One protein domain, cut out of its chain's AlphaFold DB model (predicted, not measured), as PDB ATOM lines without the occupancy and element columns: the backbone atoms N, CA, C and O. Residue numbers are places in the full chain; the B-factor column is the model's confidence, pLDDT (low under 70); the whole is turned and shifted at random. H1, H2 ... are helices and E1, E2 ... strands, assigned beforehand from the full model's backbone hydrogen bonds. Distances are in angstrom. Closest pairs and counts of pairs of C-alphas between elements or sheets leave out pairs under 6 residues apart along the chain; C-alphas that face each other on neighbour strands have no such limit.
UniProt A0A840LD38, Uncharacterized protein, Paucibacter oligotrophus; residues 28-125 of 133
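This is residues 28 to 125 of the 133 residues of an uncharacterized protein of Paucibacter oligotrophus (UniProt A0A840LD38). A strongly twisted sheet of four antiparallel strands has a short helix, H1, crossing one face and a longer helix, H2, running along its edge strand E1 on the same face. A long stretch, residues 36 to 53, joins H1 to E1 and pairs briefly with the other edge strand, E4. The printed part has 98 residues, with two named helices and four named strands in the chain order H1 E1 E2 E3 E4 H2; the sheet order is E1 - E2 - E3 - E4 and the class is mixed, helices and strands. It is compact, with a radius of gyration of the C-alphas of 13.8 A, yet elongated in outline, spanning 45 by 26 by 23 A.

E1, residues 54 to 60, E2, residues 69 to 76, E3, residues 81 to 88, and E4, residues 94 to 101, form a meander of hairpins, each strand the antiparallel neighbour of the one before. Between the neighbour strands E1 and E2, N 57 and O 73 are within hydrogen-bond range at 2.8 A, between E2 and E3 N 85 and O 72 are within hydrogen-bond range at 2.7 A, and between E3 and E4 N 84 and O 97 are within hydrogen-bond range at 2.9 A. H1, residues 28 to 35, is on the sheet at a height of 7.3 A, only just over E3 with 3 C-alphas, and runs across the strands at 75 degrees to E3 on the local plane; the closest C-alphas are those of Leu 34 and Leu 84, 5.8 A. H2, residues 111 to 125, is on the same face, only just over E1 with 3 C-alphas, and runs along it at 6 degrees on the local plane; Ala 55 and Val 113 have the closest C-alphas, 5.5 A. The helices and sheet make two layers, the helices on one face, and H1 and H2 are apart. In both helices every O i to N i+4 pair is within hydrogen-bond range.

E2 measures 22.6 A from first to last C-alpha, E3 22.9 A, E4 21.3 A, E1 18.8 A, H2 21.1 A and H1 10.4 A. H1 begins at C-alpha 28 (25.843, -103.490, -15.826), and H2 ends at C-alpha 125 (28.526, -99.083, 17.455).

The two C-alphas farthest apart, those of Met 66 and Ala 125, are 45.5 A from each other. The printed part has no cut, and the link from H1 to E1 is long, with residues 39 to 40 antiparallel to residues 96 to 97 of E4. The pLDDT is under 70 at residues 61 to 66 and residue 90.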
ATOM      1  N   ALA A  28      26.382-102.981 -14.575       87.44
ATOM      2  CA  ALA A  28      25.843-103.490 -15.826       87.44
ATOM      3  C   ALA A  28      25.112-104.820 -15.605       87.44
ATOM      4  O   ALA A  28      23.951-104.936 -15.993       87.44
ATOM      5  N   SER A  29      25.729-105.779 -14.908       89.38
ATOM      6  CA  SER A  29      25.068-107.046 -14.575       89.38
ATOM      7  C   SER A  29      23.897-106.858 -13.614       89.38
ATOM      8  O   SER A  29      22.857-107.506 -13.770       89.38
ATOM      9  N   LEU A  30      24.016-105.936 -12.649       92.25
ATOM     10  CA  LEU A  30      22.906-105.590 -11.758       92.25
ATOM     11  C   LEU A  30      21.718-105.024 -12.551       92.25
ATOM     12  O   LEU A  30      20.589-105.475 -12.369       92.25
ATOM     13  N   TYR A  31      21.965-104.082 -13.463       92.31
ATOM     14  CA  TYR A  31      20.934-103.523 -14.335       92.31
ATOM     15  C   TYR A  31      20.317-104.582 -15.248       92.31
ATOM     16  O   TYR A  31      19.095-104.665 -15.337       92.31
ATOM     17  N   ALA A  32      21.134-105.433 -15.873       91.00
ATOM     18  CA  ALA A  32      20.657-106.517 -16.726       91.00
ATOM     19  C   ALA A  32      19.737-107.489 -15.970       91.00
ATOM     20  O   ALA A  32      18.740-107.933 -16.526       91.00
ATOM     21  N   SER A  33      20.025-107.762 -14.696       92.12
ATOM     22  CA  SER A  33      19.180-108.617 -13.851       92.12
ATOM     23  C   SER A  33      17.872-107.936 -13.431       92.12
ATOM     24  O   SER A  33      16.873-108.605 -13.187       92.12
ATOM     25  N   LEU A  34      17.882-106.607 -13.308       94.12
ATOM     26  CA  LEU A  34      16.757-105.817 -12.807       94.12
ATOM     27  C   LEU A  34      15.798-105.337 -13.901       94.12
ATOM     28  O   LEU A  34      14.612-105.187 -13.628       94.12
ATOM     29  N   LYS A  35      16.286-105.079 -15.120       92.00
ATOM     30  CA  LYS A  35      15.478-104.524 -16.223       92.00
ATOM     31  C   LYS A  35      14.362-105.462 -16.694       92.00
ATOM     32  O   LYS A  35      13.368-104.991 -17.230       92.00
ATOM     33  N   ASP A  36      14.546-106.767 -16.496       91.62
ATOM     34  CA  ASP A  36      13.593-107.810 -16.888       91.62
ATOM     35  C   ASP A  36      12.699-108.240 -15.708       91.62
ATOM     36  O   ASP A  36      11.931-109.196 -15.815       91.62
ATOM     37  N   ALA A  37      12.808-107.561 -14.562       94.44
ATOM     38  CA  ALA A  37      11.975-107.832 -13.404       94.44
ATOM     39  C   ALA A  37      10.543-107.322 -13.615       94.44
ATOM     40  O   ALA A  37      10.311-106.330 -14.304       94.44
ATOM     41  N   GLU A  38       9.581-107.979 -12.972       94.88
ATOM     42  CA  GLU A  38       8.179-107.562 -13.001       94.88
ATOM     43  C   GLU A  38       7.998-106.190 -12.333       94.88
ATOM     44  O   GLU A  38       8.636-105.890 -11.315       94.88
ATOM     45  N   GLU A  39       7.132-105.352 -12.911       94.44
ATOM     46  CA  GLU A  39       6.759-104.070 -12.318       94.44
ATOM     47  C   GLU A  39       6.019-104.306 -10.994       94.44
ATOM     48  O   GLU A  39       5.014-105.010 -10.916       94.44
ATOM     49  N   SER A  40       6.522-103.694  -9.928       92.31
ATOM     50  CA  SER A  40       5.905-103.709  -8.613       92.31
ATOM     51  C   SER A  40       4.902-102.570  -8.499       92.31
ATOM     52  O   SER A  40       5.237-101.398  -8.670       92.31
ATOM     53  N   VAL A  41       3.683-102.912  -8.081       88.38
ATOM     54  CA  VAL A  41       2.584-101.958  -7.849       88.38
ATOM     55  C   VAL A  41       2.903-100.967  -6.714       88.38
ATOM     56  O   VAL A  41       2.269 -99.920  -6.596       88.38
ATOM     57  N   ALA A  42       3.881-101.276  -5.856       90.12
ATOM     58  CA  ALA A  42       4.233-100.456  -4.702       90.12
ATOM     59  C   ALA A  42       5.751-100.408  -4.435       90.12
ATOM     60  O   ALA A  42       6.473-101.354  -4.773       90.12
ATOM     61  N   PRO A  43       6.245 -99.347  -3.767       92.31
ATOM     62  CA  PRO A  43       7.621 -99.290  -3.289       92.31
ATOM     63  C   PRO A  43       7.901-100.389  -2.247       92.31
ATOM     64  O   PRO A  43       7.001-100.792  -1.497       92.31
ATOM     65  N   PRO A  44       9.154-100.862  -2.141       93.69
ATOM     66  CA  PRO A  44       9.505-101.906  -1.196       93.69
ATOM     67  C   PRO A  44       9.381-101.428   0.250       93.69
ATOM     68  O   PRO A  44       9.837-100.348   0.629       93.69
ATOM     69  N   LYS A  45       8.803-102.284   1.095       93.19
ATOM     70  CA  LYS A  45       8.762-102.074   2.544       93.19
ATOM     71  C   LYS A  45      10.089-102.516   3.152       93.19
ATOM     72  O   LYS A  45      10.264-103.683   3.495       93.19
ATOM     73  N   LEU A  46      11.017-101.575   3.273       91.81
ATOM     74  CA  LEU A  46      12.329-101.820   3.861       91.81
ATOM     75  C   LEU A  46      12.238-101.826   5.388       91.81
ATOM     76  O   LEU A  46      11.719-100.889   5.996       91.81
ATOM     77  N   LYS A  47      12.770-102.875   6.018       89.25
ATOM     78  CA  LYS A  47      12.933-102.930   7.473       89.25
ATOM     79  C   LYS A  47      14.382-102.629   7.815       89.25
ATOM     80  O   LYS A  47      15.291-103.253   7.281       89.25
ATOM     81  N   ARG A  48      14.601-101.684   8.728       84.06
ATOM     82  CA  ARG A  48      15.941-101.423   9.254       84.06
ATOM     83  C   ARG A  48      16.320-102.570  10.191       84.06
ATOM     84  O   ARG A  48      15.758-102.686  11.274       84.06
ATOM     85  N   VAL A  49      17.256-103.405   9.756       89.00
ATOM     86  CA  VAL A  49      17.844-104.483  10.561       89.00
ATOM     87  C   VAL A  49      19.220-104.028  11.042       89.00
ATOM     88  O   VAL A  49      19.970-103.412  10.286       89.00
ATOM     89  N   GLN A  50      19.551-104.286  12.309       86.56
ATOM     90  CA  GLN A  50      20.850-103.911  12.868       86.56
ATOM     91  C   GLN A  50      21.983-104.605  12.096       86.56
ATOM     92  O   GLN A  50      21.917-105.805  11.844       86.56
ATOM     93  N   GLY A  51      22.998-103.841  11.685       85.12
ATOM     94  CA  GLY A  51      24.123-104.344  10.887       85.12
ATOM     95  C   GLY A  51      23.827-104.532   9.394       85.12
ATOM     96  O   GLY A  51      24.758-104.719   8.616       85.12
ATOM     97  N   ALA A  52      22.567-104.423   8.962       93.12
ATOM     98  CA  ALA A  52      22.235-104.375   7.544       93.12
ATOM     99  C   ALA A  52      22.384-102.957   6.990       93.12
ATOM    100  O   ALA A  52      22.210-101.962   7.700       93.12
ATOM    101  N   TRP A  53      22.679-102.858   5.702       94.44
ATOM    102  CA  TRP A  53      22.749-101.600   4.979       94.44
ATOM    103  C   TRP A  53      21.775-101.612   3.807       94.44
ATOM    104  O   TRP A  53      21.440-102.648   3.234       94.44
ATOM    105  N   ILE A  54      21.312-100.414   3.471       95.56
ATOM    106  CA  ILE A  54      20.479-100.159   2.304       95.56
ATOM    107  C   ILE A  54      21.225 -99.130   1.469       95.56
ATOM    108  O   ILE A  54      21.593 -98.074   1.989       95.56
ATOM    109  N   ALA A  55      21.467 -99.441   0.200       95.69
ATOM    110  CA  ALA A  55      22.189 -98.560  -0.710       95.69
ATOM    111  C   ALA A  55      21.349 -98.256  -1.949       95.69
ATOM    112  O   ALA A  55      20.647 -99.122  -2.469       95.69
ATOM    113  N   ARG A  56      21.456 -97.018  -2.433       95.44
ATOM    114  CA  ARG A  56      20.953 -96.605  -3.743       95.44
ATOM    115  C   ARG A  56      22.143 -96.511  -4.690       95.44
ATOM    116  O   ARG A  56      23.104 -95.812  -4.388       95.44
ATOM    117  N   LEU A  57      22.071 -97.218  -5.809       94.75
ATOM    118  CA  LEU A  57      23.106 -97.278  -6.834       94.75
ATOM    119  C   LEU A  57      22.563 -96.657  -8.115       94.75
ATOM    120  O   LEU A  57      21.554 -97.128  -8.628       94.75
ATOM    121  N   GLY A  58      23.230 -95.640  -8.656       93.06
ATOM    122  CA  GLY A  58      22.898 -95.147  -9.995       93.06
ATOM    123  C   GLY A  58      23.324 -96.167 -11.048       93.06
ATOM    124  O   GLY A  58      24.516 -96.464 -11.139       93.06
ATOM    125  N   LEU A  59      22.376 -96.721 -11.808       90.19
ATOM    126  CA  LEU A  59      22.649 -97.755 -12.814       90.19
ATOM    127  C   LEU A  59      22.930 -97.140 -14.179       90.19
ATOM    128  O   LEU A  59      23.949 -97.436 -14.797       90.19
ATOM    129  N   LEU A  60      22.024 -96.273 -14.628       82.69
ATOM    130  CA  LEU A  60      22.118 -95.593 -15.906       82.69
ATOM    131  C   LEU A  60      21.606 -94.164 -15.737       82.69
ATOM    132  O   LEU A  60      20.439 -93.935 -15.420       82.69
ATOM    133  N   ASP A  61      22.511 -93.217 -15.955       63.28
ATOM    134  CA  ASP A  61      22.233 -91.783 -16.019       63.28
ATOM    135  C   ASP A  61      22.788 -91.288 -17.358       63.28
ATOM    136  O   ASP A  61      23.795 -90.586 -17.429       63.28
ATOM    137  N   SER A  62      22.237 -91.816 -18.454       56.88
ATOM    138  CA  SER A  62      22.629 -91.356 -19.781       56.88
ATOM    139  C   SER A  62      21.695 -90.216 -20.174       56.88
ATOM    140  O   SER A  62      20.522 -90.477 -20.432       56.88
ATOM    141  N   PRO A  63      22.182 -88.969 -20.300       54.47
ATOM    142  CA  PRO A  63      21.388 -87.876 -20.863       54.47
ATOM    143  C   PRO A  63      21.028 -88.120 -22.342       54.47
ATOM    144  O   PRO A  63      20.239 -87.378 -22.915       54.47
ATOM    145  N   LEU A  64      21.617 -89.156 -22.955       54.84
ATOM    146  CA  LEU A  64      21.319 -89.641 -24.301       54.84
ATOM    147  C   LEU A  64      20.358 -90.837 -24.302       54.84
ATOM    148  O   LEU A  64      20.037 -91.340 -25.380       54.84
ATOM    149  N   ALA A  65      19.927 -91.338 -23.137       61.94
ATOM    150  CA  ALA A  65      18.868 -92.332 -23.087       61.94
ATOM    151  C   ALA A  65      17.609 -91.680 -23.667       61.94
ATOM    152  O   ALA A  65      16.992 -90.808 -23.057       61.94
ATOM    153  N   MET A  66      17.278 -92.066 -24.899       61.81
ATOM    154  CA  MET A  66      16.175 -91.496 -25.676       61.81
ATOM    155  C   MET A  66      14.814 -91.620 -24.984       61.81
ATOM    156  O   MET A  66      13.855 -90.970 -25.390       61.81
ATOM    157  N   ASP A  67      14.723 -92.475 -23.972       74.25
ATOM    158  CA  ASP A  67      13.516 -92.725 -23.208       74.25
ATOM    159  C   ASP A  67      13.257 -91.649 -22.132       74.25
ATOM    160  O   ASP A  67      12.126 -91.521 -21.667       74.25
ATOM    161  N   GLY A  68      14.263 -90.840 -21.772       80.19
ATOM    162  CA  GLY A  68      14.141 -89.781 -20.769       80.19
ATOM    163  C   GLY A  68      13.996 -90.293 -19.333       80.19
ATOM    164  O   GLY A  68      13.480 -89.565 -18.476       80.19
ATOM    165  N   PHE A  69      14.420 -91.532 -19.057       86.44
ATOM    166  CA  PHE A  69      14.337 -92.128 -17.725       86.44
ATOM    167  C   PHE A  69      15.696 -92.183 -17.025       86.44
ATOM    168  O   PHE A  69      16.730 -92.470 -17.627       86.44
ATOM    169  N   LYS A  70      15.673 -91.977 -15.705       88.75
ATOM    170  CA  LYS A  70      16.800 -92.270 -14.812       88.75
ATOM    171  C   LYS A  70      16.564 -93.600 -14.105       88.75
ATOM    172  O   LYS A  70      15.470 -93.832 -13.587       88.75
ATOM    173  N   TYR A  71      17.599 -94.433 -14.045       92.25
ATOM    174  CA  TYR A  71      17.525 -95.775 -13.475       92.25
ATOM    175  C   TYR A  71      18.468 -95.918 -12.288       92.25
ATOM    176  O   TYR A  71      19.688 -95.841 -12.442       92.25
ATOM    177  N   ASP A  72      17.901 -96.222 -11.127       95.25
ATOM    178  CA  ASP A  72      18.658 -96.544  -9.924       95.25
ATOM    179  C   ASP A  72      18.292 -97.941  -9.419       95.25
ATOM    180  O   ASP A  72      17.157 -98.384  -9.560       95.25
ATOM    181  N   ALA A  73      19.228 -98.632  -8.779       96.50
ATOM    182  CA  ALA A  73      18.939 -99.810  -7.976       96.50
ATOM    183  C   ALA A  73      18.832 -99.415  -6.508       96.50
ATOM    184  O   ALA A  73      19.675 -98.688  -5.982       96.50
ATOM    185  N   LEU A  74      17.834 -99.956  -5.823       97.19
ATOM    186  CA  LEU A  74      17.776 -99.984  -4.372       97.19
ATOM    187  C   LEU A  74      18.171-101.384  -3.910       97.19
ATOM    188  O   LEU A  74      17.546-102.353  -4.319       97.19
ATOM    189  N   VAL A  75      19.192-101.486  -3.066       96.38
ATOM    190  CA  VAL A  75      19.743-102.755  -2.581       96.38
ATOM    191  C   VAL A  75      19.549-102.857  -1.079       96.38
ATOM    192  O   VAL A  75      19.925-101.941  -0.351       96.38
ATOM    193  N   ASP A  76      19.000-103.979  -0.623       96.56
ATOM    194  CA  ASP A  76      18.846-104.325   0.788       96.56
ATOM    195  C   ASP A  76      19.726-105.529   1.140       96.56
ATOM    196  O   ASP A  76      19.460-106.667   0.733       96.56
ATOM    197  N   SER A  77      20.767-105.280   1.937       95.94
ATOM    198  CA  SER A  77      21.712-106.317   2.345       95.94
ATOM    199  C   SER A  77      21.128-107.307   3.351       95.94
ATOM    200  O   SER A  77      21.690-108.382   3.523       95.94
ATOM    201  N   SER A  78      20.033-106.961   4.039       95.44
ATOM    202  CA  SER A  78      19.412-107.864   5.018       95.44
ATOM    203  C   SER A  78      18.697-109.028   4.343       95.44
ATOM    204  O   SER A  78      18.674-110.138   4.870       95.44
ATOM    205  N   THR A  79      18.115-108.776   3.169       95.69
ATOM    206  CA  THR A  79      17.329-109.764   2.426       95.69
ATOM    207  C   THR A  79      18.029-110.275   1.170       95.69
ATOM    208  O   THR A  79      17.525-111.214   0.551       95.69
ATOM    209  N   GLY A  80      19.162-109.677   0.782       95.31
ATOM    210  CA  GLY A  80      19.851-109.990  -0.472       95.31
ATOM    211  C   GLY A  80      18.978-109.680  -1.689       95.31
ATOM    212  O   GLY A  80      18.971-110.435  -2.664       95.31
ATOM    213  N   ARG A  81      18.163-108.621  -1.602       96.56
ATOM    214  CA  ARG A  81      17.213-108.228  -2.649       96.56
ATOM    215  C   ARG A  81      17.545-106.855  -3.201       96.56
ATOM    216  O   ARG A  81      18.006-105.972  -2.478       96.56
ATOM    217  N   ALA A  82      17.253-106.689  -4.483       96.94
ATOM    218  CA  ALA A  82      17.326-105.416  -5.168       96.94
ATOM    219  C   ALA A  82      16.025-105.097  -5.905       96.94
ATOM    220  O   ALA A  82      15.282-105.995  -6.310       96.94
ATOM    221  N   TRP A  83      15.785-103.803  -6.089       97.62
ATOM    222  CA  TRP A  83      14.693-103.257  -6.884       97.62
ATOM    223  C   TRP A  83      15.240-102.248  -7.877       97.62
ATOM    224  O   TRP A  83      16.144-101.483  -7.538       97.62
ATOM    225  N   LEU A  84      14.658-102.211  -9.071       96.62
ATOM    226  CA  LEU A  84      14.860-101.111 -10.003       96.62
ATOM    227  C   LEU A  84      13.920 -99.976  -9.623       96.62
ATOM    228  O   LEU A  84      12.732-100.202  -9.393       96.62
ATOM    229  N   VAL A  85      14.444 -98.762  -9.606       95.44
ATOM    230  CA  VAL A  85      13.678 -97.530  -9.485       95.44
ATOM    231  C   VAL A  85      13.874 -96.763 -10.771       95.44
ATOM    232  O   VAL A  85      14.984 -96.334 -11.089       95.44
ATOM    233  N   GLN A  86      12.794 -96.614 -11.517       93.38
ATOM    234  CA  GLN A  86      12.793 -95.877 -12.763       93.38
ATOM    235  C   GLN A  86      12.048 -94.563 -12.554       93.38
ATOM    236  O   GLN A  86      10.865 -94.551 -12.213       93.38
ATOM    237  N   PHE A  87      12.750 -93.456 -12.764       90.50
ATOM    238  CA  PHE A  87      12.202 -92.110 -12.668       90.50
ATOM    239  C   PHE A  87      11.926 -91.590 -14.072       90.50
ATOM    240  O   PHE A  87      12.860 -91.423 -14.857       90.50
ATOM    241  N   ALA A  88      10.658 -91.331 -14.389       84.25
ATOM    242  CA  ALA A  88      10.283 -90.640 -15.614       84.25
ATOM    243  C   ALA A  88      10.562 -89.146 -15.454       84.25
ATOM    244  O   ALA A  88       9.997 -88.503 -14.562       84.25
ATOM    245  N   GLY A  89      11.406 -88.576 -16.321       72.38
ATOM    246  CA  GLY A  89      11.523 -87.119 -16.442       72.38
ATOM    247  C   GLY A  89      10.169 -86.469 -16.768       72.38
ATOM    248  O   GLY A  89       9.218 -87.176 -17.063       72.38
ATOM    249  N   ILE A  90      10.072 -85.134 -16.714       67.12
ATOM    250  CA  ILE A  90       8.903 -84.252 -16.997       67.12
ATOM    251  C   ILE A  90       7.562 -84.629 -16.316       67.12
ATOM    252  O   ILE A  90       6.988 -83.795 -15.625       67.12
ATOM    253  N   ALA A  91       7.058 -85.851 -16.477       72.56
ATOM    254  CA  ALA A  91       5.881 -86.399 -15.812       72.56
ATOM    255  C   ALA A  91       6.107 -86.735 -14.326       72.56
ATOM    256  O   ALA A  91       5.138 -86.858 -13.581       72.56
ATOM    257  N   GLY A  92       7.361 -86.903 -13.883       81.62
ATOM    258  CA  GLY A  92       7.699 -87.126 -12.473       81.62
ATOM    259  C   GLY A  92       7.190 -88.452 -11.895       81.62
ATOM    260  O   GLY A  92       7.095 -88.589 -10.675       81.62
ATOM    261  N   SER A  93       6.838 -89.424 -12.740       89.00
ATOM    262  CA  SER A  93       6.382 -90.733 -12.275       89.00
ATOM    263  C   SER A  93       7.557 -91.594 -11.809       89.00
ATOM    264  O   SER A  93       8.672 -91.516 -12.328       89.00
ATOM    265  N   VAL A  94       7.300 -92.421 -10.796       92.88
ATOM    266  CA  VAL A  94       8.268 -93.376 -10.251       92.88
ATOM    267  C   VAL A  94       7.693 -94.769 -10.421       92.88
ATOM    268  O   VAL A  94       6.625 -95.062  -9.885       92.88
ATOM    269  N   ARG A  95       8.410 -95.623 -11.149       93.81
ATOM    270  CA  ARG A  95       8.086 -97.041 -11.301       93.81
ATOM    271  C   ARG A  95       9.095 -97.887 -10.548       93.81
ATOM    272  O   ARG A  95      10.274 -97.536 -10.457       93.81
ATOM    273  N   TRP A  96       8.617 -98.996 -10.008       95.88
ATOM    274  CA  TRP A  96       9.418 -99.940  -9.242       95.88
ATOM    275  C   TRP A  96       9.391-101.283  -9.949       95.88
ATOM    276  O   TRP A  96       8.330-101.695 -10.394       95.88
ATOM    277  N   PHE A  97      10.518-101.984 -10.019       96.31
ATOM    278  CA  PHE A  97      10.574-103.345 -10.563       96.31
ATOM    279  C   PHE A  97      11.315-104.266  -9.591       96.31
ATOM    280  O   PHE A  97      12.247-103.829  -8.907       96.31
ATOM    281  N   GLY A  98      10.901-105.530  -9.506       95.88
ATOM    282  CA  GLY A  98      11.459-106.524  -8.580       95.88
ATOM    283  C   GLY A  98      10.493-106.948  -7.465       95.88
ATOM    284  O   GLY A  98       9.307-106.633  -7.510       95.88
ATOM    285  N   PRO A  99      10.976-107.658  -6.425       96.19
ATOM    286  CA  PRO A  99      12.380-107.851  -6.052       96.19
ATOM    287  C   PRO A  99      13.128-108.884  -6.902       96.19
ATOM    288  O   PRO A  99      12.576-109.921  -7.258       96.19
ATOM    289  N   VAL A 100      14.430-108.667  -7.086       96.38
ATOM    290  CA  VAL A 100      15.369-109.656  -7.641       96.38
ATOM    291  C   VAL A 100      16.378-110.058  -6.569       96.38
ATOM    292  O   VAL A 100      16.845-109.213  -5.803       96.38
ATOM    293  N   ARG A 101      16.703-111.352  -6.478       96.38
ATOM    294  CA  ARG A 101      17.769-111.841  -5.592       96.38
ATOM    295  C   ARG A 101      19.130-111.513  -6.189       96.38
ATOM    296  O   ARG A 101      19.356-111.774  -7.365       96.38
ATOM    297  N   ILE A 102      20.032-111.001  -5.363       94.31
ATOM    298  CA  ILE A 102      21.378-110.608  -5.776       94.31
ATOM    299  C   ILE A 102      22.431-111.106  -4.785       94.31
ATOM    300  O   ILE A 102      22.159-111.271  -3.596       94.31
ATOM    301  N   SER A 103      23.645-111.311  -5.287       92.25
ATOM    302  CA  SER A 103      24.844-111.467  -4.462       92.25
ATOM    303  C   SER A 103      25.316-110.076  -4.041       92.25
ATOM    304  O   SER A 103      25.525-109.203  -4.883       92.25
ATOM    305  N   THR A 104      25.438-109.838  -2.736       90.44
ATOM    306  CA  THR A 104      25.895-108.538  -2.218       90.44
ATOM    307  C   THR A 104      27.403-108.363  -2.336       90.44
ATOM    308  O   THR A 104      27.888-107.235  -2.326       90.44
ATOM    309  N   GLU A 105      28.142-109.464  -2.475       89.94
ATOM    310  CA  GLU A 105      29.599-109.515  -2.543       89.94
ATOM    311  C   GLU A 105      30.129-108.732  -3.749       89.94
ATOM    312  O   GLU A 105      31.056-107.938  -3.606       89.94
ATOM    313  N   SER A 106      29.482-108.875  -4.911       86.19
ATOM    314  CA  SER A 106      29.841-108.152  -6.140       86.19
ATOM    315  C   SER A 106      29.582-106.642  -6.062       86.19
ATOM    316  O   SER A 106      30.104-105.878  -6.873       86.19
ATOM    317  N   LEU A 107      28.796-106.198  -5.076       90.75
ATOM    318  CA  LEU A 107      28.424-104.798  -4.883       90.75
ATOM    319  C   LEU A 107      29.234-104.106  -3.782       90.75
ATOM    320  O   LEU A 107      29.162-102.885  -3.653       90.75
ATOM    321  N   LEU A 108      30.024-104.842  -2.994       91.19
ATOM    322  CA  LEU A 108      30.827-104.260  -1.912       91.19
ATOM    323  C   LEU A 108      31.881-103.275  -2.419       91.19
ATOM    324  O   LEU A 108      32.281-102.378  -1.681       91.19
ATOM    325  N   GLU A 109      32.296-103.400  -3.679       90.25
ATOM    326  CA  GLU A 109      33.246-102.482  -4.299       90.25
ATOM    327  C   GLU A 109      32.610-101.153  -4.745       90.25
ATOM    328  O   GLU A 109      33.327-100.184  -5.004       90.25
ATOM    329  N   CYS A 110      31.275-101.053  -4.751       90.88
ATOM    330  CA  CYS A 110      30.567 -99.819  -5.080       90.88
ATOM    331  C   CYS A 110      30.741 -98.763  -3.966       90.88
ATOM    332  O   CYS A 110      30.471 -99.054  -2.795       90.88
ATOM    333  N   PRO A 111      31.129 -97.513  -4.284       92.12
ATOM    334  CA  PRO A 111      31.385 -96.480  -3.276       92.12
ATOM    335  C   PRO A 111      30.143 -96.128  -2.439       92.12
ATOM    336  O   PRO A 111      30.261 -95.845  -1.244       92.12
ATOM    337  N   GLU A 112      28.947 -96.198  -3.024       93.56
ATOM    338  CA  GLU A 112      27.680 -95.978  -2.321       93.56
ATOM    339  C   GLU A 112      27.399 -97.091  -1.306       93.56
ATOM    340  O   GLU A 112      26.956 -96.816  -0.191       93.56
ATOM    341  N   VAL A 113      27.718 -98.341  -1.660       94.19
ATOM    342  CA  VAL A 113      27.579 -99.504  -0.772       94.19
ATOM    343  C   VAL A 113      28.589 -99.435   0.365       94.19
ATOM    344  O   VAL A 113      28.200 -99.594   1.522       94.19
ATOM    345  N   LYS A 114      29.859 -99.126   0.073       93.38
ATOM    346  CA  LYS A 114      30.890 -98.919   1.107       93.38
ATOM    347  C   LYS A 114      30.443 -97.862   2.112       93.38
ATOM    348  O   LYS A 114      30.501 -98.085   3.320       93.38
ATOM    349  N   SER A 115      29.939 -96.737   1.611       93.69
ATOM    350  CA  SER A 115      29.453 -95.635   2.444       93.69
ATOM    351  C   SER A 115      28.243 -96.048   3.291       93.69
ATOM    352  O   SER A 115      28.225 -95.797   4.496       93.69
ATOM    353  N   ALA A 116      27.258 -96.730   2.698       94.00
ATOM    354  CA  ALA A 116      26.077 -97.226   3.408       94.00
ATOM    355  C   ALA A 116      26.438 -98.242   4.505       94.00
ATOM    356  O   ALA A 116      25.916 -98.164   5.621       94.00
ATOM    357  N   LYS A 117      27.368 -99.157   4.215       94.50
ATOM    358  CA  LYS A 117      27.874-100.150   5.167       94.50
ATOM    359  C   LYS A 117      28.567 -99.484   6.357       94.50
ATOM    360  O   LYS A 117      28.176 -99.731   7.495       94.50
ATOM    361  N   LEU A 118      29.504 -98.569   6.101       94.38
ATOM    362  CA  LEU A 118      30.214 -97.832   7.155       94.38
ATOM    363  C   LEU A 118      29.262 -97.026   8.050       94.38
ATOM    364  O   LEU A 118      29.454 -96.947   9.264       94.38
ATOM    365  N   LEU A 119      28.225 -96.413   7.470       93.38
ATOM    366  CA  LEU A 119      27.208 -95.695   8.242       93.38
ATOM    367  C   LEU A 119      26.394 -96.638   9.133       93.38
ATOM    368  O   LEU A 119      26.130 -96.293  10.287       93.38
ATOM    369  N   SER A 120      26.031 -97.820   8.629       93.00
ATOM    370  CA  SER A 120      25.324 -98.836   9.415       93.00
ATOM    371  C   SER A 120      26.170 -99.338  10.588       93.00
ATOM    372  O   SER A 120      25.699 -99.355  11.726       93.00
ATOM    373  N   GLU A 121      27.450 -99.638  10.354       93.81
ATOM    374  CA  GLU A 121      28.390-100.078  11.393       93.81
ATOM    375  C   GLU A 121      28.588 -99.011  12.477       93.81
ATOM    376  O   GLU A 121      28.522 -99.305  13.672       93.81
ATOM    377  N   ARG A 122      28.748 -97.740  12.084       94.38
ATOM    378  CA  ARG A 122      28.851 -96.620  13.035       94.38
ATOM    379  C   ARG A 122      27.579 -96.438  13.855       94.38
ATOM    380  O   ARG A 122      27.660 -96.139  15.046       94.38
ATOM    381  N   ALA A 123      26.412 -96.593  13.236       90.75
ATOM    382  CA  ALA A 123      25.139 -96.522  13.944       90.75
ATOM    383  C   ALA A 123      24.999 -97.672  14.954       90.75
ATOM    384  O   ALA A 123      24.602 -97.434  16.093       90.75
ATOM    385  N   ALA A 124      25.389 -98.890  14.568       90.44
ATOM    386  CA  ALA A 124      25.384-100.051  15.451       90.44
ATOM    387  C   ALA A 124      26.341 -99.872  16.641       90.44
ATOM    388  O   ALA A 124      25.945-100.123  17.776       90.44
ATOM    389  N   ALA A 125      27.555 -99.366  16.400       92.12
ATOM    390  CA  ALA A 125      28.526 -99.083  17.455       92.12
ATOM    391  C   ALA A 125      27.994 -98.047  18.460       92.12
ATOM    392  O   ALA A 125      28.063 -98.265  19.665       92.12
TER     393      ALA A 125